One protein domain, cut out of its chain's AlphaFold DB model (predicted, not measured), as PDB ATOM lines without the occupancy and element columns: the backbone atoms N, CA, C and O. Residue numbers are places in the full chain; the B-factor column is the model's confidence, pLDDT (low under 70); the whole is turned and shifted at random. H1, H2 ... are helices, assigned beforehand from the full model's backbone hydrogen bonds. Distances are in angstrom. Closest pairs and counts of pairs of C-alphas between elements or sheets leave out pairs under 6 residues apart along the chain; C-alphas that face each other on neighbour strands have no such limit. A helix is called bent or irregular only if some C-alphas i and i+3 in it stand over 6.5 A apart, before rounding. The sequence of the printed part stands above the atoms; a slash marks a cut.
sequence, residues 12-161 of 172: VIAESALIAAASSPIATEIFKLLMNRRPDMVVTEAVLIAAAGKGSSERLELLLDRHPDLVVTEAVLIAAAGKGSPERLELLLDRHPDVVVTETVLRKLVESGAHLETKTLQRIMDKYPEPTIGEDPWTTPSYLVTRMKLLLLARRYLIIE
ATOM      1  N   VAL A  12     -21.776 -21.594 -46.018       52.50
ATOM      2  CA  VAL A  12     -22.488 -20.535 -45.273       52.50
ATOM      3  C   VAL A  12     -24.015 -20.563 -45.472       52.50
ATOM      4  O   VAL A  12     -24.787 -20.344 -44.533       52.50
ATOM      5  N   ILE A  13     -24.487 -20.867 -46.683       59.44
ATOM      6  CA  ILE A  13     -25.925 -20.960 -46.983       59.44
ATOM      7  C   ILE A  13     -26.516 -22.208 -46.328       59.44
ATOM      8  O   ILE A  13     -27.682 -22.227 -45.944       59.44
ATOM      9  N   ALA A  14     -25.706 -23.246 -46.142       70.69
ATOM     10  CA  ALA A  14     -26.171 -24.462 -45.509       70.69
ATOM     11  C   ALA A  14     -26.243 -24.374 -43.989       70.69
ATOM     12  O   ALA A  14     -27.196 -24.909 -43.437       70.69
ATOM     13  N   GLU A  15     -25.309 -23.696 -43.317       76.88
ATOM     14  CA  GLU A  15     -25.414 -23.481 -41.868       76.88
ATOM     15  C   GLU A  15     -26.644 -22.628 -41.537       76.88
ATOM     16  O   GLU A  15     -27.476 -23.022 -40.725       76.88
ATOM     17  N   SER A  16     -26.829 -21.503 -42.230       80.31
ATOM     18  CA  SER A  16     -28.007 -20.645 -42.044       80.31
ATOM     19  C   SER A  16     -29.321 -21.361 -42.387       80.31
ATOM     20  O   SER A  16     -30.296 -21.258 -41.636       80.31
ATOM     21  N   ALA A  17     -29.348 -22.157 -43.461       81.31
ATOM     22  CA  ALA A  17     -30.489 -23.014 -43.779       81.31
ATOM     23  C   ALA A  17     -30.718 -24.104 -42.720       81.31
ATOM     24  O   ALA A  17     -31.869 -24.411 -42.408       81.31
ATOM     25  N   LEU A  18     -29.655 -24.667 -42.142       84.50
ATOM     26  CA  LEU A  18     -29.741 -25.675 -41.089       84.50
ATOM     27  C   LEU A  18     -30.261 -25.073 -39.783       84.50
ATOM     28  O   LEU A  18     -31.149 -25.662 -39.179       84.50
ATOM     29  N   ILE A  19     -29.798 -23.886 -39.386       87.12
ATOM     30  CA  ILE A  19     -30.312 -23.131 -38.230       87.12
ATOM     31  C   ILE A  19     -31.813 -22.854 -38.402       87.12
ATOM     32  O   ILE A  19     -32.616 -23.087 -37.489       87.12
ATOM     33  N   ALA A  20     -32.216 -22.395 -39.589       86.06
ATOM     34  CA  ALA A  20     -33.618 -22.142 -39.906       86.06
ATOM     35  C   ALA A  20     -34.454 -23.433 -39.879       86.06
ATOM     36  O   ALA A  20     -35.558 -23.452 -39.333       86.06
ATOM     37  N   ALA A  21     -33.924 -24.531 -40.421       86.44
ATOM     38  CA  ALA A  21     -34.599 -25.823 -40.418       86.44
ATOM     39  C   ALA A  21     -34.690 -26.435 -39.010       86.44
ATOM     40  O   ALA A  21     -35.720 -27.001 -38.649       86.44
ATOM     41  N   ALA A  22     -33.644 -26.282 -38.196       86.06
ATOM     42  CA  ALA A  22     -33.576 -26.778 -36.826       86.06
ATOM     43  C   ALA A  22     -34.612 -26.091 -35.926       86.06
ATOM     44  O   ALA A  22     -35.305 -26.761 -35.159       86.06
ATOM     45  N   SER A  23     -34.769 -24.771 -36.073       85.69
ATOM     46  CA  SER A  23     -35.700 -23.957 -35.280       85.69
ATOM     47  C   SER A  23     -37.146 -23.941 -35.792       85.69
ATOM     48  O   SER A  23     -38.037 -23.497 -35.069       85.69
ATOM     49  N   SER A  24     -37.410 -24.400 -37.018       84.94
ATOM     50  CA  SER A  24     -38.747 -24.347 -37.621       84.94
ATOM     51  C   SER A  24     -39.519 -25.653 -37.416       84.94
ATOM     52  O   SER A  24     -39.034 -26.712 -37.814       84.94
ATOM     53  N   PRO A  25     -40.749 -25.644 -36.872       76.31
ATOM     54  CA  PRO A  25     -41.529 -26.867 -36.675       76.31
ATOM     55  C   PRO A  25     -41.906 -27.552 -37.999       76.31
ATOM     56  O   PRO A  25     -41.953 -28.775 -38.054       76.31
ATOM     57  N   ILE A  26     -42.084 -26.792 -39.083       79.19
ATOM     58  CA  ILE A  26     -42.545 -27.295 -40.391       79.19
ATOM     59  C   ILE A  26     -41.387 -27.896 -41.210       79.19
ATOM     60  O   ILE A  26     -41.594 -28.707 -42.110       79.19
ATOM     61  N   ALA A  27     -40.142 -27.542 -40.889       83.50
ATOM     62  CA  ALA A  27     -38.967 -27.922 -41.667       83.50
ATOM     63  C   ALA A  27     -38.385 -29.307 -41.309       83.50
ATOM     64  O   ALA A  27     -37.219 -29.553 -41.605       83.50
ATOM     65  N   THR A  28     -39.158 -30.233 -40.717       83.25
ATOM     66  CA  THR A  28     -38.659 -31.573 -40.319       83.25
ATOM     67  C   THR A  28     -38.047 -32.336 -41.486       83.25
ATOM     68  O   THR A  28     -36.934 -32.844 -41.379       83.25
ATOM     69  N   GLU A  29     -38.758 -32.396 -42.610       82.19
ATOM     70  CA  GLU A  29     -38.306 -33.140 -43.787       82.19
ATOM     71  C   GLU A  29     -37.076 -32.494 -44.423       82.19
ATOM     72  O   GLU A  29     -36.159 -33.186 -44.859       82.19
ATOM     73  N   ILE A  30     -37.015 -31.160 -44.417       81.31
ATOM     74  CA  ILE A  30     -35.855 -30.406 -44.905       81.31
ATOM     75  C   ILE A  30     -34.648 -30.677 -44.005       81.31
ATOM     76  O   ILE A  30     -33.569 -30.974 -44.508       81.31
ATOM     77  N   PHE A  31     -34.838 -30.646 -42.687       84.69
ATOM     78  CA  PHE A  31     -33.802 -30.932 -41.704       84.69
ATOM     79  C   PHE A  31     -33.238 -32.352 -41.863       84.69
ATOM     80  O   PHE A  31     -32.028 -32.519 -42.007       84.69
ATOM     81  N   LYS A  32     -34.104 -33.374 -41.936       83.56
ATOM     82  CA  LYS A  32     -33.692 -34.772 -42.159       83.56
ATOM     83  C   LYS A  32     -32.960 -34.942 -43.489       83.56
ATOM     84  O   LYS A  32     -31.957 -35.648 -43.555       83.56
ATOM     85  N   LEU A  33     -33.429 -34.283 -44.547       82.12
ATOM     86  CA  LEU A  33     -32.797 -34.345 -45.861       82.12
ATOM     87  C   LEU A  33     -31.407 -33.694 -45.845       82.12
ATOM     88  O   LEU A  33     -30.462 -34.304 -46.346       82.12
ATOM     89  N   LEU A  34     -31.261 -32.509 -45.242       80.44
ATOM     90  CA  LEU A  34     -29.967 -31.837 -45.075       80.44
ATOM     91  C   LEU A  34     -28.986 -32.713 -44.287       80.44
ATOM     92  O   LEU A  34     -27.857 -32.912 -44.730       80.44
ATOM     93  N   MET A  35     -29.449 -33.299 -43.183       79.88
ATOM     94  CA  MET A  35     -28.658 -34.206 -42.355       79.88
ATOM     95  C   MET A  35     -28.247 -35.482 -43.100       79.88
ATOM     96  O   MET A  35     -27.123 -35.945 -42.952       79.88
ATOM     97  N   ASN A  36     -29.126 -36.073 -43.913       81.50
ATOM     98  CA  ASN A  36     -28.820 -37.302 -44.657       81.50
ATOM     99  C   ASN A  36     -27.913 -37.071 -45.868       81.50
ATOM    100  O   ASN A  36     -27.119 -37.942 -46.206       81.50
ATOM    101  N   ARG A  37     -28.037 -35.923 -46.542       75.25
ATOM    102  CA  ARG A  37     -27.198 -35.608 -47.706       75.25
ATOM    103  C   ARG A  37     -25.791 -35.171 -47.324       75.25
ATOM    104  O   ARG A  37     -24.889 -35.333 -48.138       75.25
ATOM    105  N   ARG A  38     -25.611 -34.591 -46.135       73.38
ATOM    106  CA  ARG A  38     -24.314 -34.107 -45.648       73.38
ATOM    107  C   ARG A  38     -24.020 -34.669 -44.256       73.38
ATOM    108  O   ARG A  38     -24.180 -33.939 -43.279       73.38
ATOM    109  N   PRO A  39     -23.603 -35.945 -44.161       68.81
ATOM    110  CA  PRO A  39     -23.192 -36.534 -42.886       68.81
ATOM    111  C   PRO A  39     -21.976 -35.812 -42.286       68.81
ATOM    112  O   PRO A  39     -21.901 -35.670 -41.073       68.81
ATOM    113  N   ASP A  40     -21.096 -35.259 -43.130       69.81
ATOM    114  CA  ASP A  40     -19.900 -34.511 -42.711       69.81
ATOM    115  C   ASP A  40     -20.186 -33.028 -42.405       69.81
ATOM    116  O   ASP A  40     -19.272 -32.205 -42.317       69.81
ATOM    117  N   MET A  41     -21.461 -32.634 -42.319       72.12
ATOM    118  CA  MET A  41     -21.811 -31.249 -42.030       72.12
ATOM    119  C   MET A  41     -21.427 -30.909 -40.594       72.12
ATOM    120  O   MET A  41     -21.922 -31.516 -39.650       72.12
ATOM    121  N   VAL A  42     -20.574 -29.899 -40.440       73.00
ATOM    122  CA  VAL A  42     -20.204 -29.382 -39.124       73.00
ATOM    123  C   VAL A  42     -21.436 -28.738 -38.495       73.00
ATOM    124  O   VAL A  42     -21.946 -27.731 -38.988       73.00
ATOM    125  N   VAL A  43     -21.920 -29.336 -37.411       80.94
ATOM    126  CA  VAL A  43     -22.949 -28.735 -36.565       80.94
ATOM    127  C   VAL A  43     -22.253 -27.793 -35.598       80.94
ATOM    128  O   VAL A  43     -21.412 -28.204 -34.804       80.94
ATOM    129  N   THR A  44     -22.582 -26.511 -35.699       86.94
ATOM    130  CA  THR A  44     -22.070 -25.481 -34.799       86.94
ATOM    131  C   THR A  44     -22.960 -25.348 -33.569       86.94
ATOM    132  O   THR A  44     -24.124 -25.760 -33.560       86.94
ATOM    133  N   GLU A  45     -22.435 -24.703 -32.528       87.31
ATOM    134  CA  GLU A  45     -23.210 -24.356 -31.335       87.31
ATOM    135  C   GLU A  45     -24.485 -23.569 -31.691       87.31
ATOM    136  O   GLU A  45     -25.538 -23.798 -31.105       87.31
ATOM    137  N   ALA A  46     -24.441 -22.705 -32.712       88.12
ATOM    138  CA  ALA A  46     -25.599 -21.930 -33.161       88.12
ATOM    139  C   ALA A  46     -26.756 -22.814 -33.660       88.12
ATOM    140  O   ALA A  46     -27.926 -22.538 -33.373       88.12
ATOM    141  N   VAL A  47     -26.445 -23.900 -34.375       88.12
ATOM    142  CA  VAL A  47     -27.437 -24.897 -34.809       88.12
ATOM    143  C   VAL A  47     -28.035 -25.608 -33.597       88.12
ATOM    144  O   VAL A  47     -29.254 -25.791 -33.530       88.12
ATOM    145  N   LEU A  48     -27.196 -25.958 -32.619       89.56
ATOM    146  CA  LEU A  48     -27.625 -26.633 -31.399       89.56
ATOM    147  C   LEU A  48     -28.521 -25.731 -30.534       89.56
ATOM    148  O   LEU A  48     -29.587 -26.166 -30.105       89.56
ATOM    149  N   ILE A  49     -28.166 -24.452 -30.369       91.00
ATOM    150  CA  ILE A  49     -28.989 -23.422 -29.713       91.00
ATOM    151  C   ILE A  49     -30.350 -23.288 -30.408       91.00
ATOM    152  O   ILE A  49     -31.392 -23.228 -29.749       91.00
ATOM    153  N   ALA A  50     -30.373 -23.262 -31.743       89.50
ATOM    154  CA  ALA A  50     -31.607 -23.142 -32.515       89.50
ATOM    155  C   ALA A  50     -32.533 -24.357 -32.330       89.50
ATOM    156  O   ALA A  50     -33.742 -24.188 -32.121       89.50
ATOM    157  N   ALA A  51     -31.968 -25.567 -32.359       89.06
ATOM    158  CA  ALA A  51     -32.689 -26.809 -32.095       89.06
ATOM    159  C   ALA A  51     -33.209 -26.867 -30.650       89.06
ATOM    160  O   ALA A  51     -34.390 -27.140 -30.433       89.06
ATOM    161  N   ALA A  52     -32.367 -26.536 -29.672       89.31
ATOM    162  CA  ALA A  52     -32.710 -26.534 -28.253       89.31
ATOM    163  C   ALA A  52     -33.819 -25.524 -27.921       89.31
ATOM    164  O   ALA A  52     -34.751 -25.840 -27.185       89.31
ATOM    165  N   GLY A  53     -33.764 -24.322 -28.501       87.38
ATOM    166  CA  GLY A  53     -34.722 -23.256 -28.209       87.38
ATOM    167  C   GLY A  53     -36.081 -23.438 -28.878       87.38
ATOM    168  O   GLY A  53     -37.124 -23.267 -28.239       87.38
ATOM    169  N   LYS A  54     -36.110 -23.803 -30.164       86.00
ATOM    170  CA  LYS A  54     -37.347 -23.807 -30.976       86.00
ATOM    171  C   LYS A  54     -37.590 -25.091 -31.772       86.00
ATOM    172  O   LYS A  54     -38.676 -25.260 -32.318       86.00
ATOM    173  N   GLY A  55     -36.610 -25.987 -31.837       84.06
ATOM    174  CA  GLY A  55     -36.758 -27.290 -32.479       84.06
ATOM    175  C   GLY A  55     -37.570 -28.278 -31.645       84.06
ATOM    176  O   GLY A  55     -37.946 -27.997 -30.504       84.06
ATOM    177  N   SER A  56     -37.838 -29.447 -32.233       87.00
ATOM    178  CA  SER A  56     -38.410 -30.599 -31.530       87.00
ATOM    179  C   SER A  56     -37.331 -31.392 -30.788       87.00
ATOM    180  O   SER A  56     -36.157 -31.354 -31.167       87.00
ATOM    181  N   SER A  57     -37.739 -32.150 -29.766       87.06
ATOM    182  CA  SER A  57     -36.875 -33.105 -29.057       87.06
ATOM    183  C   SER A  57     -36.216 -34.103 -30.013       87.06
ATOM    184  O   SER A  57     -35.006 -34.271 -29.954       87.06
ATOM    185  N   GLU A  58     -36.963 -34.651 -30.977       87.81
ATOM    186  CA  GLU A  58     -36.429 -35.578 -31.994       87.81
ATOM    187  C   GLU A  58     -35.279 -34.987 -32.826       87.81
ATOM    188  O   GLU A  58     -34.346 -35.690 -33.208       87.81
ATOM    189  N   ARG A  59     -35.333 -33.687 -33.155       88.25
ATOM    190  CA  ARG A  59     -34.253 -33.045 -33.923       88.25
ATOM    191  C   ARG A  59     -33.020 -32.833 -33.072       88.25
ATOM    192  O   ARG A  59     -31.915 -33.012 -33.570       88.25
ATOM    193  N   LEU A  60     -33.224 -32.426 -31.824       89.56
ATOM    194  CA  LEU A  60     -32.138 -32.270 -30.873       89.56
ATOM    195  C   LEU A  60     -31.443 -33.615 -30.631       89.56
ATOM    196  O   LEU A  60     -30.223 -33.680 -30.699       89.56
ATOM    197  N   GLU A  61     -32.219 -34.686 -30.459       89.81
ATOM    198  CA  GLU A  61     -31.708 -36.051 -30.331       89.81
ATOM    199  C   GLU A  61     -30.866 -36.461 -31.542       89.81
ATOM    200  O   GLU A  61     -29.717 -36.860 -31.382       89.81
ATOM    201  N   LEU A  62     -31.383 -36.262 -32.760       88.31
ATOM    202  CA  LEU A  62     -30.659 -36.595 -33.989       88.31
ATOM    203  C   LEU A  62     -29.326 -35.841 -34.108       88.31
ATOM    204  O   LEU A  62     -28.348 -36.417 -34.586       88.31
ATOM    205  N   LEU A  63     -29.274 -34.569 -33.689       88.50
ATOM    206  CA  LEU A  63     -28.031 -33.789 -33.688       88.50
ATOM    207  C   LEU A  63     -27.009 -34.357 -32.705       88.50
ATOM    208  O   LEU A  63     -25.851 -34.515 -33.078       88.50
ATOM    209  N   LEU A  64     -27.431 -34.680 -31.481       88.00
ATOM    210  CA  LEU A  64     -26.530 -35.238 -30.472       88.00
ATOM    211  C   LEU A  64     -26.041 -36.642 -30.853       88.00
ATOM    212  O   LEU A  64     -24.873 -36.951 -30.651       88.00
ATOM    213  N   ASP A  65     -26.898 -37.470 -31.457       88.00
ATOM    214  CA  ASP A  65     -26.536 -38.831 -31.870       88.00
ATOM    215  C   ASP A  65     -25.512 -38.846 -33.014       88.00
ATOM    216  O   ASP A  65     -24.653 -39.724 -33.080       88.00
ATOM    217  N   ARG A  66     -25.603 -37.882 -33.941       83.62
ATOM    218  CA  ARG A  66     -24.681 -37.785 -35.086       83.62
ATOM    219  C   ARG A  66     -23.397 -37.035 -34.780       83.62
ATOM    220  O   ARG A  66     -22.413 -37.225 -35.491       83.62
ATOM    221  N   HIS A  67     -23.409 -36.193 -33.757       83.94
ATOM    222  CA  HIS A  67     -22.277 -35.356 -33.394       83.94
ATOM    223  C   HIS A  67     -21.993 -35.505 -31.891       83.94
ATOM    224  O   HIS A  67     -22.268 -34.584 -31.119       83.94
ATOM    225  N   PRO A  68     -21.434 -36.656 -31.465       79.31
ATOM    226  CA  PRO A  68     -21.140 -36.922 -30.055       79.31
ATOM    227  C   PRO A  68     -20.101 -35.954 -29.469       79.31
ATOM    228  O   PRO A  68     -20.069 -35.751 -28.259       79.31
ATOM    229  N   ASP A  69     -19.294 -35.318 -30.324       81.56
ATOM    230  CA  ASP A  69     -18.291 -34.321 -29.938       81.56
ATOM    231  C   ASP A  69     -18.888 -32.923 -29.667       81.56
ATOM    232  O   ASP A  69     -18.153 -31.976 -29.373       81.56
ATOM    233  N   LEU A  70     -20.212 -32.748 -29.792       81.94
ATOM    234  CA  LEU A  70     -20.857 -31.469 -29.510       81.94
ATOM    235  C   LEU A  70     -20.745 -31.113 -28.030       81.94
ATOM    236  O   LEU A  70     -21.226 -31.817 -27.143       81.94
ATOM    237  N   VAL A  71     -20.175 -29.939 -27.781       82.69
ATOM    238  CA  VAL A  71     -20.113 -29.364 -26.443       82.69
ATOM    239  C   VAL A  71     -21.437 -28.670 -26.142       82.69
ATOM    240  O   VAL A  71     -21.807 -27.692 -26.793       82.69
ATOM    241  N   VAL A  72     -22.145 -29.159 -25.126       85.75
ATOM    242  CA  VAL A  72     -23.306 -28.459 -24.569       85.75
ATOM    243  C   VAL A  72     -22.812 -27.375 -23.626       85.75
ATOM    244  O   VAL A  72     -22.307 -27.645 -22.538       85.75
ATOM    245  N   THR A  73     -22.955 -26.134 -24.074       88.00
ATOM    246  CA  THR A  73     -22.616 -24.942 -23.304       88.00
ATOM    247  C   THR A  73     -23.810 -24.457 -22.482       88.00
ATOM    248  O   THR A  73     -24.961 -24.857 -22.681       88.00
ATOM    249  N   GLU A  74     -23.545 -23.504 -21.590       85.19
ATOM    250  CA  GLU A  74     -24.582 -22.765 -20.871       85.19
ATOM    251  C   GLU A  74     -25.604 -22.119 -21.825       85.19
ATOM    252  O   GLU A  74     -26.805 -22.159 -21.564       85.19
ATOM    253  N   ALA A  75     -25.165 -21.584 -22.972       87.94
ATOM    254  CA  ALA A  75     -26.054 -20.942 -23.940       87.94
ATOM    255  C   ALA A  75     -27.086 -21.921 -24.528       87.94
ATOM    256  O   ALA A  75     -28.254 -21.563 -24.710       87.94
ATOM    257  N   VAL A  76     -26.683 -23.172 -24.769       89.25
ATOM    258  CA  VAL A  76     -27.578 -24.246 -25.225       89.25
ATOM    259  C   VAL A  76     -28.611 -24.582 -24.145       89.25
ATOM    260  O   VAL A  76     -29.800 -24.701 -24.450       89.25
ATOM    261  N   LEU A  77     -28.192 -24.662 -22.877       88.31
ATOM    262  CA  LEU A  77     -29.104 -24.889 -21.750       88.31
ATOM    263  C   LEU A  77     -30.097 -23.737 -21.566       88.31
ATOM    264  O   LEU A  77     -31.288 -23.986 -21.386       88.31
ATOM    265  N   ILE A  78     -29.650 -22.481 -21.661       87.31
ATOM    266  CA  ILE A  78     -30.525 -21.298 -21.598       87.31
ATOM    267  C   ILE A  78     -31.567 -21.340 -22.721       87.31
ATOM    268  O   ILE A  78     -32.735 -21.009 -22.498       87.31
ATOM    269  N   ALA A  79     -31.168 -21.749 -23.928       88.62
ATOM    270  CA  ALA A  79     -32.088 -21.889 -25.048       88.62
ATOM    271  C   ALA A  79     -33.149 -22.964 -24.766       88.62
ATOM    272  O   ALA A  79     -34.343 -22.689 -24.917       88.62
ATOM    273  N   ALA A  80     -32.738 -24.142 -24.284       87.50
ATOM    274  CA  ALA A  80     -33.645 -25.226 -23.902       87.50
ATOM    275  C   ALA A  80     -34.580 -24.851 -22.738       87.50
ATOM    276  O   ALA A  80     -35.737 -25.265 -22.726       87.50
ATOM    277  N   ALA A  81     -34.101 -24.028 -21.800       83.81
ATOM    278  CA  ALA A  81     -34.839 -23.531 -20.636       83.81
ATOM    279  C   ALA A  81     -35.974 -22.545 -20.973       83.81
ATOM    280  O   ALA A  81     -36.747 -22.157 -20.091       83.81
ATOM    281  N   GLY A  82     -36.068 -22.093 -22.229       78.88
ATOM    282  CA  GLY A  82     -37.118 -21.194 -22.702       78.88
ATOM    283  C   GLY A  82     -38.520 -21.819 -22.722       78.88
ATOM    284  O   GLY A  82     -38.732 -22.968 -22.349       78.88
ATOM    285  N   LYS A  83     -39.514 -21.048 -23.190       66.31
ATOM    286  CA  LYS A  83     -40.885 -21.553 -23.377       66.31
ATOM    287  C   LYS A  83     -40.887 -22.696 -24.398       66.31
ATOM    288  O   LYS A  83     -40.727 -22.452 -25.593       66.31
ATOM    289  N   GLY A  84     -41.103 -23.918 -23.931       62.31
ATOM    290  CA  GLY A  84     -41.282 -25.096 -24.771       62.31
ATOM    291  C   GLY A  84     -41.135 -26.396 -23.988       62.31
ATOM    292  O   GLY A  84     -41.161 -26.391 -22.760       62.31
ATOM    293  N   SER A  85     -41.005 -27.490 -24.738       68.75
ATOM    294  CA  SER A  85     -40.866 -28.861 -24.238       68.75
ATOM    295  C   SER A  85     -39.747 -28.990 -23.188       68.75
ATOM    296  O   SER A  85     -38.581 -28.815 -23.581       68.75
ATOM    297  N   PRO A  86     -40.047 -29.295 -21.902       78.06
ATOM    298  CA  PRO A  86     -39.027 -29.613 -20.894       78.06
ATOM    299  C   PRO A  86     -38.154 -30.808 -21.307       78.06
ATOM    300  O   PRO A  86     -36.989 -30.875 -20.926       78.06
ATOM    301  N   GLU A  87     -38.668 -31.673 -22.181       84.88
ATOM    302  CA  GLU A  87     -38.003 -32.858 -22.722       84.88
ATOM    303  C   GLU A  87     -36.674 -32.514 -23.414       84.88
ATOM    304  O   GLU A  87     -35.742 -33.310 -23.409       84.88
ATOM    305  N   ARG A  88     -36.546 -31.313 -23.996       88.50
ATOM    306  CA  ARG A  88     -35.292 -30.874 -24.641       88.50
ATOM    307  C   ARG A  88     -34.198 -30.592 -23.622       88.50
ATOM    308  O   ARG A  88     -33.044 -30.935 -23.853       88.50
ATOM    309  N   LEU A  89     -34.563 -29.961 -22.508       87.44
ATOM    310  CA  LEU A  89     -33.632 -29.711 -21.415       87.44
ATOM    311  C   LEU A  89     -33.248 -31.028 -20.738       87.44
ATOM    312  O   LEU A  89     -32.074 -31.246 -20.462       87.44
ATOM    313  N   GLU A  90     -34.217 -31.916 -20.520       86.62
ATOM    314  CA  GLU A  90     -33.988 -33.251 -19.956       86.62
ATOM    315  C   GLU A  90     -33.014 -34.063 -20.803       86.62
ATOM    316  O   GLU A  90     -32.027 -34.574 -20.282       86.62
ATOM    317  N   LEU A  91     -33.222 -34.088 -22.119       88.88
ATOM    318  CA  LEU A  91     -32.346 -34.791 -23.049       88.88
ATOM    319  C   LEU A  91     -30.901 -34.266 -23.000       88.88
ATOM    320  O   LEU A  91     -29.960 -35.061 -23.013       88.88
ATOM    321  N   LEU A  92     -30.708 -32.947 -22.891       88.94
ATOM    322  CA  LEU A  92     -29.374 -32.349 -22.747       88.94
ATOM    323  C   LEU A  92     -28.718 -32.712 -21.409       88.94
ATOM    324  O   LEU A  92     -27.534 -33.039 -21.380       88.94
ATOM    325  N   LEU A  93     -29.474 -32.682 -20.310       86.06
ATOM    326  CA  LEU A  93     -28.964 -33.033 -18.980       86.06
ATOM    327  C   LEU A  93     -28.611 -34.523 -18.861       86.06
ATOM    328  O   LEU A  93     -27.680 -34.865 -18.132       86.06
ATOM    329  N   ASP A  94     -29.334 -35.390 -19.571       86.50
ATOM    330  CA  ASP A  94     -29.129 -36.840 -19.554       86.50
ATOM    331  C   ASP A  94     -27.926 -37.266 -20.400       86.50
ATOM    332  O   ASP A  94     -27.193 -38.179 -20.019       86.50
ATOM    333  N   ARG A  95     -27.692 -36.586 -21.527       84.81
ATOM    334  CA  ARG A  95     -26.555 -36.856 -22.424       84.81
ATOM    335  C   ARG A  95     -25.255 -36.206 -21.940       84.81
ATOM    336  O   ARG A  95     -24.182 -36.703 -22.266       84.81
ATOM    337  N   HIS A  96     -25.339 -35.136 -21.146       84.81
ATOM    338  CA  HIS A  96     -24.181 -34.370 -20.677       84.81
ATOM    339  C   HIS A  96     -24.178 -34.261 -19.144       84.81
ATOM    340  O   HIS A  96     -24.495 -33.205 -18.589       84.81
ATOM    341  N   PRO A  97     -23.817 -35.341 -18.421       77.62
ATOM    342  CA  PRO A  97     -23.847 -35.356 -16.961       77.62
ATOM    343  C   PRO A  97     -22.882 -34.343 -16.329       77.62
ATOM    344  O   PRO A  97     -23.164 -33.867 -15.230       77.62
ATOM    345  N   ASP A  98     -21.813 -33.967 -17.029       80.38
ATOM    346  CA  ASP A  98     -20.795 -33.028 -16.544       80.38
ATOM    347  C   ASP A  98     -21.165 -31.552 -16.763       80.38
ATOM    348  O   ASP A  98     -20.397 -30.657 -16.409       80.38
ATOM    349  N   VAL A  99     -22.333 -31.267 -17.353       81.94
ATOM    350  CA  VAL A  99     -22.753 -29.885 -17.594       81.94
ATOM    351  C   VAL A  99     -23.061 -29.176 -16.273       81.94
ATOM    352  O   VAL A  99     -23.817 -29.670 -15.433       81.94
ATOM    353  N   VAL A 100     -22.480 -27.990 -16.101       78.81
ATOM    354  CA  VAL A 100     -22.705 -27.149 -14.923       78.81
ATOM    355  C   VAL A 100     -23.919 -26.265 -15.167       78.81
ATOM    356  O   VAL A 100     -24.000 -25.557 -16.172       78.81
ATOM    357  N   VAL A 101     -24.865 -26.289 -14.229       80.50
ATOM    358  CA  VAL A 101     -26.006 -25.372 -14.242       80.50
ATOM    359  C   VAL A 101     -25.586 -24.074 -13.566       80.50
ATOM    360  O   VAL A 101     -25.134 -24.076 -12.425       80.50
ATOM    361  N   THR A 102     -25.771 -22.959 -14.258       82.75
ATOM    362  CA  THR A 102     -25.499 -21.620 -13.731       82.75
ATOM    363  C   THR A 102     -26.775 -20.943 -13.236       82.75
ATOM    364  O   THR A 102     -27.904 -21.385 -13.472       82.75
ATOM    365  N   GLU A 103     -26.605 -19.814 -12.549       79.50
ATOM    366  CA  GLU A 103     -27.720 -18.995 -12.071       79.50
ATOM    367  C   GLU A 103     -28.610 -18.492 -13.224       79.50
ATOM    368  O   GLU A 103     -29.832 -18.415 -13.087       79.50
ATOM    369  N   THR A 104     -28.020 -18.189 -14.384       82.19
ATOM    370  CA  THR A 104     -28.750 -17.677 -15.551       82.19
ATOM    371  C   THR A 104     -29.739 -18.716 -16.091       82.19
ATOM    372  O   THR A 104     -30.874 -18.367 -16.424       82.19
ATOM    373  N   VAL A 105     -29.355 -19.998 -16.097       82.62
ATOM    374  CA  VAL A 105     -30.214 -21.120 -16.489       82.62
ATOM    375  C   VAL A 105     -31.369 -21.246 -15.498       82.62
ATOM    376  O   VAL A 105     -32.525 -21.266 -15.918       82.62
ATOM    377  N   LEU A 106     -31.090 -21.239 -14.188       80.00
ATOM    378  CA  LEU A 106     -32.128 -21.293 -13.147       80.00
ATOM    379  C   LEU A 106     -33.129 -20.144 -13.270       80.00
ATOM    380  O   LEU A 106     -34.343 -20.361 -13.243       80.00
ATOM    381  N   ARG A 107     -32.626 -18.921 -13.444       80.31
ATOM    382  CA  ARG A 107     -33.454 -17.736 -13.663       80.31
ATOM    383  C   ARG A 107     -34.343 -17.932 -14.882       80.31
ATOM    384  O   ARG A 107     -35.549 -17.701 -14.796       80.31
ATOM    385  N   LYS A 108     -33.778 -18.425 -15.987       82.88
ATOM    386  CA  LYS A 108     -34.529 -18.631 -17.224       82.88
ATOM    387  C   LYS A 108     -35.646 -19.657 -17.075       82.88
ATOM    388  O   LYS A 108     -36.732 -19.414 -17.592       82.88
ATOM    389  N   LEU A 109     -35.413 -20.746 -16.342       80.00
ATOM    390  CA  LEU A 109     -36.425 -21.770 -16.051       80.00
ATOM    391  C   LEU A 109     -37.584 -21.209 -15.219       80.00
ATOM    392  O   LEU A 109     -38.750 -21.504 -15.480       80.00
ATOM    393  N   VAL A 110     -37.268 -20.374 -14.225       78.00
ATOM    394  CA  VAL A 110     -38.274 -19.716 -13.380       78.00
ATOM    395  C   VAL A 110     -39.080 -18.691 -14.182       78.00
ATOM    396  O   VAL A 110     -40.301 -18.632 -14.042       78.00
ATOM    397  N   GLU A 111     -38.424 -17.899 -15.032       78.50
ATOM    398  CA  GLU A 111     -39.069 -16.897 -15.891       78.50
ATOM    399  C   GLU A 111     -39.918 -17.516 -17.004       78.50
ATOM    400  O   GLU A 111     -40.976 -16.987 -17.348       78.50
ATOM    401  N   SER A 112     -39.460 -18.621 -17.597       75.25
ATOM    402  CA  SER A 112     -40.183 -19.289 -18.678       75.25
ATOM    403  C   SER A 112     -41.457 -19.971 -18.185       75.25
ATOM    404  O   SER A 112     -42.361 -20.205 -18.991       75.25
ATOM    405  N   GLY A 113     -41.544 -20.251 -16.879       70.06
ATOM    406  CA  GLY A 113     -42.626 -21.033 -16.293       70.06
ATOM    407  C   GLY A 113     -42.631 -22.468 -16.817       70.06
ATOM    408  O   GLY A 113     -43.698 -23.076 -16.898       70.06
ATOM    409  N   ALA A 114     -41.468 -22.989 -17.227       67.31
ATOM    410  CA  ALA A 114     -41.352 -24.338 -17.760       67.31
ATOM    411  C   ALA A 114     -41.901 -25.346 -16.743       67.31
ATOM    412  O   ALA A 114     -41.452 -25.414 -15.594       67.31
ATOM    413  N   HIS A 115     -42.881 -26.144 -17.167       69.31
ATOM    414  CA  HIS A 115     -43.453 -27.195 -16.337       69.31
ATOM    415  C   HIS A 115     -42.534 -28.422 -16.356       69.31
ATOM    416  O   HIS A 115     -42.860 -29.460 -16.914       69.31
ATOM    417  N   LEU A 116     -41.355 -28.274 -15.759       72.25
ATOM    418  CA  LEU A 116     -40.354 -29.337 -15.642       72.25
ATOM    419  C   LEU A 116     -40.898 -30.453 -14.761       72.25
ATOM    420  O   LEU A 116     -41.694 -30.167 -13.867       72.25
ATOM    421  N   GLU A 117     -40.462 -31.694 -14.926       74.38
ATOM    422  CA  GLU A 117     -40.757 -32.720 -13.926       74.38
ATOM    423  C   GLU A 117     -40.021 -32.435 -12.605       74.38
ATOM    424  O   GLU A 117     -39.003 -31.741 -12.558       74.38
ATOM    425  N   THR A 118     -40.531 -32.967 -11.490       74.44
ATOM    426  CA  THR A 118     -39.853 -32.869 -10.181       74.44
ATOM    427  C   THR A 118     -38.460 -33.491 -10.212       74.44
ATOM    428  O   THR A 118     -37.540 -32.929  -9.627       74.44
ATOM    429  N   LYS A 119     -38.282 -34.605 -10.932       80.44
ATOM    430  CA  LYS A 119     -36.981 -35.271 -11.098       80.44
ATOM    431  C   LYS A 119     -35.974 -34.383 -11.825       80.44
ATOM    432  O   LYS A 119     -34.830 -34.284 -11.399       80.44
ATOM    433  N   THR A 120     -36.413 -33.703 -12.877       80.06
ATOM    434  CA  THR A 120     -35.588 -32.782 -13.666       80.06
ATOM    435  C   THR A 120     -35.162 -31.583 -12.838       80.06
ATOM    436  O   THR A 120     -33.984 -31.243 -12.805       80.06
ATOM    437  N   LEU A 121     -36.093 -30.995 -12.085       78.94
ATOM    438  CA  LEU A 121     -35.779 -29.932 -11.130       78.94
ATOM    439  C   LEU A 121     -34.761 -30.379 -10.076       78.94
ATOM    440  O   LEU A 121     -33.824 -29.638  -9.794       78.94
ATOM    441  N   GLN A 122     -34.916 -31.587  -9.530       79.62
ATOM    442  CA  GLN A 122     -33.970 -32.156  -8.570       79.62
ATOM    443  C   GLN A 122     -32.571 -32.299  -9.191       79.62
ATOM    444  O   GLN A 122     -31.604 -31.806  -8.628       79.62
ATOM    445  N   ARG A 123     -32.472 -32.872 -10.399       82.19
ATOM    446  CA  ARG A 123     -31.200 -33.019 -11.132       82.19
ATOM    447  C   ARG A 123     -30.523 -31.678 -11.402       82.19
ATOM    448  O   ARG A 123     -29.311 -31.565 -11.259       82.19
ATOM    449  N   ILE A 124     -31.296 -30.671 -11.803       81.94
ATOM    450  CA  ILE A 124     -30.794 -29.313 -12.045       81.94
ATOM    451  C   ILE A 124     -30.221 -28.725 -10.753       81.94
ATOM    452  O   ILE A 124     -29.163 -28.105 -10.781       81.94
ATOM    453  N   MET A 125     -30.894 -28.951  -9.623       79.00
ATOM    454  CA  MET A 125     -30.414 -28.527  -8.310       79.00
ATOM    455  C   MET A 125     -29.154 -29.271  -7.861       79.00
ATOM    456  O   MET A 125     -28.269 -28.637  -7.300       79.00
ATOM    457  N   ASP A 126     -29.041 -30.571  -8.137       82.31
ATOM    458  CA  ASP A 126     -27.852 -31.367  -7.798       82.31
ATOM    459  C   ASP A 126     -26.613 -30.925  -8.604       82.31
ATOM    460  O   ASP A 126     -25.483 -31.046  -8.136       82.31
ATOM    461  N   LYS A 127     -26.824 -30.400  -9.818       79.69
ATOM    462  CA  LYS A 127     -25.775 -29.876 -10.711       79.69
ATOM    463  C   LYS A 127     -25.450 -28.399 -10.487       79.69
ATOM    464  O   LYS A 127     -24.542 -27.877 -11.135       79.69
ATOM    465  N   TYR A 128     -26.199 -27.713  -9.628       78.06
ATOM    466  CA  TYR A 128     -25.962 -26.311  -9.319       78.06
ATOM    467  C   TYR A 128     -24.904 -26.215  -8.212       78.06
ATOM    468  O   TYR A 128     -25.182 -26.625  -7.081       78.06
ATOM    469  N   PRO A 129     -23.690 -25.705  -8.492       68.69
ATOM    470  CA  PRO A 129     -22.696 -25.518  -7.448       68.69
ATOM    471  C   PRO A 129     -23.233 -24.515  -6.424       68.69
ATOM    472  O   PRO A 129     -23.737 -23.454  -6.800       68.69
ATOM    473  N   GLU A 130     -23.142 -24.869  -5.136       60.47
ATOM    474  CA  GLU A 130     -23.503 -23.977  -4.030       60.47
ATOM    475  C   GLU A 130     -22.860 -22.604  -4.284       60.47
ATOM    476  O   GLU A 130     -21.643 -22.498  -4.473       60.47
ATOM    477  N   PRO A 131     -23.670 -21.549  -4.364       59.16
ATOM    478  CA  PRO A 131     -23.200 -20.275  -4.848       59.16
ATOM    479  C   PRO A 131     -22.368 -19.619  -3.756       59.16
ATOM    480  O   PRO A 131     -22.812 -19.466  -2.616       59.16
ATOM    481  N   THR A 132     -21.150 -19.214  -4.107       54.12
ATOM    482  CA  THR A 132     -20.289 -18.448  -3.208       54.12
ATOM    483  C   THR A 132     -21.030 -17.185  -2.792       54.12
ATOM    484  O   THR A 132     -21.429 -16.402  -3.650       54.12
ATOM    485  N   ILE A 133     -21.245 -17.023  -1.485       52.03
ATOM    486  CA  ILE A 133     -21.918 -15.875  -0.869       52.03
ATOM    487  C   ILE A 133     -21.211 -14.597  -1.348       52.03
ATOM    488  O   ILE A 133     -20.147 -14.249  -0.845       52.03
ATOM    489  N   GLY A 134     -21.776 -13.944  -2.361       54.19
ATOM    490  CA  GLY A 134     -21.241 -12.744  -2.993       54.19
ATOM    491  C   GLY A 134     -22.284 -11.636  -2.944       54.19
ATOM    492  O   GLY A 134     -23.375 -11.808  -3.484       54.19
ATOM    493  N   GLU A 135     -21.924 -10.573  -2.217       49.31
ATOM    494  CA  GLU A 135     -22.486  -9.214  -2.159       49.31
ATOM    495  C   GLU A 135     -23.861  -9.042  -2.826       49.31
ATOM    496  O   GLU A 135     -23.950  -8.587  -3.957       49.31
ATOM    497  N   ASP A 136     -24.921  -9.500  -2.147       50.41
ATOM    498  CA  ASP A 136     -26.245  -8.859  -2.050       50.41
ATOM    499  C   ASP A 136     -27.321  -9.891  -1.635       50.41
ATOM    500  O   ASP A 136     -27.680 -10.778  -2.414       50.41
ATOM    501  N   PRO A 137     -27.912  -9.782  -0.424       50.56
ATOM    502  CA  PRO A 137     -28.900 -10.738   0.102       50.56
ATOM    503  C   PRO A 137     -30.153 -10.944  -0.764       50.56
ATOM    504  O   PRO A 137     -30.861 -11.939  -0.596       50.56
ATOM    505  N   TRP A 138     -30.440 -10.001  -1.664       46.75
ATOM    506  CA  TRP A 138     -31.668  -9.953  -2.455       46.75
ATOM    507  C   TRP A 138     -31.486 -10.368  -3.921       46.75
ATOM    508  O   TRP A 138     -32.497 -10.522  -4.605       46.75
ATOM    509  N   THR A 139     -30.254 -10.575  -4.410       53.25
ATOM    510  CA  THR A 139     -30.020 -10.584  -5.868       53.25
ATOM    511  C   THR A 139     -29.468 -11.879  -6.464       53.25
ATOM    512  O   THR A 139     -29.785 -12.148  -7.614       53.25
ATOM    513  N   THR A 140     -28.687 -12.710  -5.777       60.00
ATOM    514  CA  THR A 140     -27.663 -13.448  -6.555       60.00
ATOM    515  C   THR A 140     -27.739 -14.982  -6.552       60.00
ATOM    516  O   THR A 140     -27.304 -15.589  -7.517       60.00
ATOM    517  N   PRO A 141     -28.199 -15.691  -5.506       58.59
ATOM    518  CA  PRO A 141     -28.518 -17.127  -5.731       58.59
ATOM    519  C   PRO A 141     -29.606 -17.758  -4.844       58.59
ATOM    520  O   PRO A 141     -30.360 -18.647  -5.255       58.59
ATOM    521  N   SER A 142     -29.671 -17.310  -3.590       63.47
ATOM    522  CA  SER A 142     -30.444 -17.940  -2.521       63.47
ATOM    523  C   SER A 142     -31.942 -17.875  -2.812       63.47
ATOM    524  O   SER A 142     -32.661 -18.842  -2.571       63.47
ATOM    525  N   TYR A 143     -32.415 -16.788  -3.429       72.19
ATOM    526  CA  TYR A 143     -33.814 -16.638  -3.830       72.19
ATOM    527  C   TYR A 143     -34.245 -17.656  -4.894       72.19
ATOM    528  O   TYR A 143     -35.296 -18.276  -4.746       72.19
ATOM    529  N   LEU A 144     -33.447 -17.866  -5.948       71.94
ATOM    530  CA  LEU A 144     -33.789 -18.802  -7.027       71.94
ATOM    531  C   LEU A 144     -33.777 -20.244  -6.522       71.94
ATOM    532  O   LEU A 144     -34.739 -20.977  -6.754       71.94
ATOM    533  N   VAL A 145     -32.753 -20.618  -5.751       73.50
ATOM    534  CA  VAL A 145     -32.672 -21.932  -5.097       73.50
ATOM    535  C   VAL A 145     -33.842 -22.128  -4.129       73.50
ATOM    536  O   VAL A 145     -34.487 -23.173  -4.149       73.50
ATOM    537  N   THR A 146     -34.173 -21.122  -3.318       76.19
ATOM    538  CA  THR A 146     -35.312 -21.177  -2.385       76.19
ATOM    539  C   THR A 146     -36.633 -21.313  -3.132       76.19
ATOM    540  O   THR A 146     -37.461 -22.146  -2.772       76.19
ATOM    541  N   ARG A 147     -36.831 -20.558  -4.213       76.31
ATOM    542  CA  ARG A 147     -38.031 -20.639  -5.048       76.31
ATOM    543  C   ARG A 147     -38.153 -21.999  -5.736       76.31
ATOM    544  O   ARG A 147     -39.247 -22.551  -5.762       76.31
ATOM    545  N   MET A 148     -37.055 -22.576  -6.226       76.81
ATOM    546  CA  MET A 148     -37.030 -23.937  -6.782       76.81
ATOM    547  C   MET A 148     -37.356 -24.991  -5.711       76.81
ATOM    548  O   MET A 148     -38.210 -25.848  -5.938       76.81
ATOM    549  N   LYS A 149     -36.765 -24.885  -4.510       77.94
ATOM    550  CA  LYS A 149     -37.078 -25.749  -3.353       77.94
ATOM    551  C   LYS A 149     -38.552 -25.656  -2.957       77.94
ATOM    552  O   LYS A 149     -39.183 -26.681  -2.711       77.94
ATOM    553  N   LEU A 150     -39.118 -24.448  -2.937       79.12
ATOM    554  CA  LEU A 150     -40.539 -24.221  -2.664       79.12
ATOM    555  C   LEU A 150     -41.438 -24.827  -3.746       79.12
ATOM    556  O   LEU A 150     -42.447 -25.430  -3.403       79.12
ATOM    557  N   LEU A 151     -41.074 -24.727  -5.029       76.25
ATOM    558  CA  LEU A 151     -41.810 -25.382  -6.118       76.25
ATOM    559  C   LEU A 151     -41.807 -26.911  -5.973       76.25
ATOM    560  O   LEU A 151     -42.848 -27.545  -6.151       76.25
ATOM    561  N   LEU A 152     -40.668 -27.509  -5.614       78.25
ATOM    562  CA  LEU A 152     -40.567 -28.946  -5.331       78.25
ATOM    563  C   LEU A 152     -41.434 -29.357  -4.134       78.25
ATOM    564  O   LEU A 152     -42.171 -30.340  -4.216       78.25
ATOM    565  N   LEU A 153     -41.387 -28.587  -3.042       80.81
ATOM    566  CA  LEU A 153     -42.230 -28.792  -1.862       80.81
ATOM    567  C   LEU A 153     -43.716 -28.678  -2.211       80.81
ATOM    568  O   LEU A 153     -44.471 -29.597  -1.916       80.81
ATOM    569  N   ALA A 154     -44.132 -27.608  -2.889       80.94
ATOM    570  CA  ALA A 154     -45.520 -27.397  -3.288       80.94
ATOM    571  C   ALA A 154     -46.051 -28.556  -4.143       80.94
ATOM    572  O   ALA A 154     -47.156 -29.035  -3.911       80.94
ATOM    573  N   ARG A 155     -45.246 -29.072  -5.081       78.31
ATOM    574  CA  ARG A 155     -45.610 -30.253  -5.881       78.31
ATOM    575  C   ARG A 155     -45.718 -31.521  -5.047       78.31
ATOM    576  O   ARG A 155     -46.636 -32.302  -5.263       78.31
ATOM    577  N   ARG A 156     -44.820 -31.719  -4.078       78.12
ATOM    578  CA  ARG A 156     -44.913 -32.836  -3.130       78.12
ATOM    579  C   ARG A 156     -46.196 -32.759  -2.299       78.12
ATOM    580  O   ARG A 156     -46.814 -33.792  -2.094       78.12
ATOM    581  N   TYR A 157     -46.601 -31.566  -1.863       72.25
ATOM    582  CA  TYR A 157     -47.852 -31.358  -1.126       72.25
ATOM    583  C   TYR A 157     -49.100 -31.558  -2.005       72.25
ATOM    584  O   TYR A 157     -50.002 -32.281  -1.597       72.25
ATOM    585  N   LEU A 158     -49.122 -31.030  -3.236       63.03
ATOM    586  CA  LEU A 158     -50.226 -31.216  -4.196       63.03
ATOM    587  C   LEU A 158     -50.488 -32.691  -4.558       63.03
ATOM    588  O   LEU A 158     -51.629 -33.062  -4.797       63.03
ATOM    589  N   ILE A 159     -49.454 -33.541  -4.579       57.12
ATOM    590  CA  ILE A 159     -49.600 -34.986  -4.840       57.12
ATOM    591  C   ILE A 159     -50.241 -35.721  -3.647       57.12
ATOM    592  O   ILE A 159     -50.890 -36.746  -3.832       57.12
ATOM    593  N   ILE A 160     -50.084 -35.211  -2.421       53.59
ATOM    594  CA  ILE A 160     -50.675 -35.814  -1.213       53.59
ATOM    595  C   ILE A 160     -52.177 -35.473  -1.107       53.59
ATOM    596  O   ILE A 160     -52.938 -36.240  -0.526       53.59
ATOM    597  N   GLU A 161     -52.619 -34.364  -1.710       46.09
ATOM    598  CA  GLU A 161     -54.013 -33.887  -1.676       46.09
ATOM    599  C   GLU A 161     -54.918 -34.421  -2.799       46.09
ATOM    600  O   GLU A 161     -56.065 -33.990  -2.901       46.09
TER     601      GLU A 161
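AT A GLANCE: This is residues 12 to 161 of the 172 residues of an uncharacterized protein of Morchella conica CCBAS932 (UniProt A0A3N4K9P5). Paired helices are stacked in a row like a short solenoid, with H1, H3, H5 and H7 in one layer and H2, H4, H6 and H8 in a looser second layer. The long H9 caps the row at H7 and H8, and residues 134 to 139 stick out. The printed part has 150 residues with nine named helices, H1 to H9 along the chain, and no named strand: all helix. It is compact, with a radius of gyration of the C-alphas of 17.1 A, spanning 51 by 39 by 22 A.

HOW THE PARTS SIT: H1 (residues 12 to 23) touches H2 (25 to 37) with residues 18 to 22 alone, a hairpin at a steep tilt of 45 degrees; its closest C-alphas, Ala 21 and Ala 27, are 5.0 A apart. H3 (45 to 54) touches H1, the same way, closest C-alphas Ser 23 and Lys 54, 4.6 A. H3 and H4 (57 to 66) form a hairpin, closest C-alphas Ala 51 and Leu 60, 5.6 A. H5 (74 to 80) touches H3, closest C-alphas Gly 53 and Ala 79, 4.3 A. H5 and H6 (86 to 95) form a hairpin, closest C-alphas Ala 80 and Leu 89, 5.1 A. H7 (103 to 112) touches H5, closest C-alphas Ile 78 and Val 105, 5.1 A. H8 (118 to 126) and H7 are near each other. H9 (142 to 160) and H8 form a hairpin, closest C-alphas Thr 118 and Leu 152, 6.3 A. Every O i to N i+4 pair is within hydrogen-bond range except in H2 (7 of 9) and H9 (14 of 15).

IN THESE COORDINATES: C-alpha 12 begins H1 at (-22.488, -20.535, -45.273). H2, 20.1 A, is irregular: C-alphas 26 and 29 are 8.0 A apart. H9, 27.0 A, ends at C-alpha 160, (-50.675, -35.814, -1.213).

THE WHOLE: The C-alphas farthest apart, Val 12 and Glu 161, are 55.4 A apart. The printed part has no cut; the H8 to H9 link is long. Low-confidence residues, under 70, include 129 to 142.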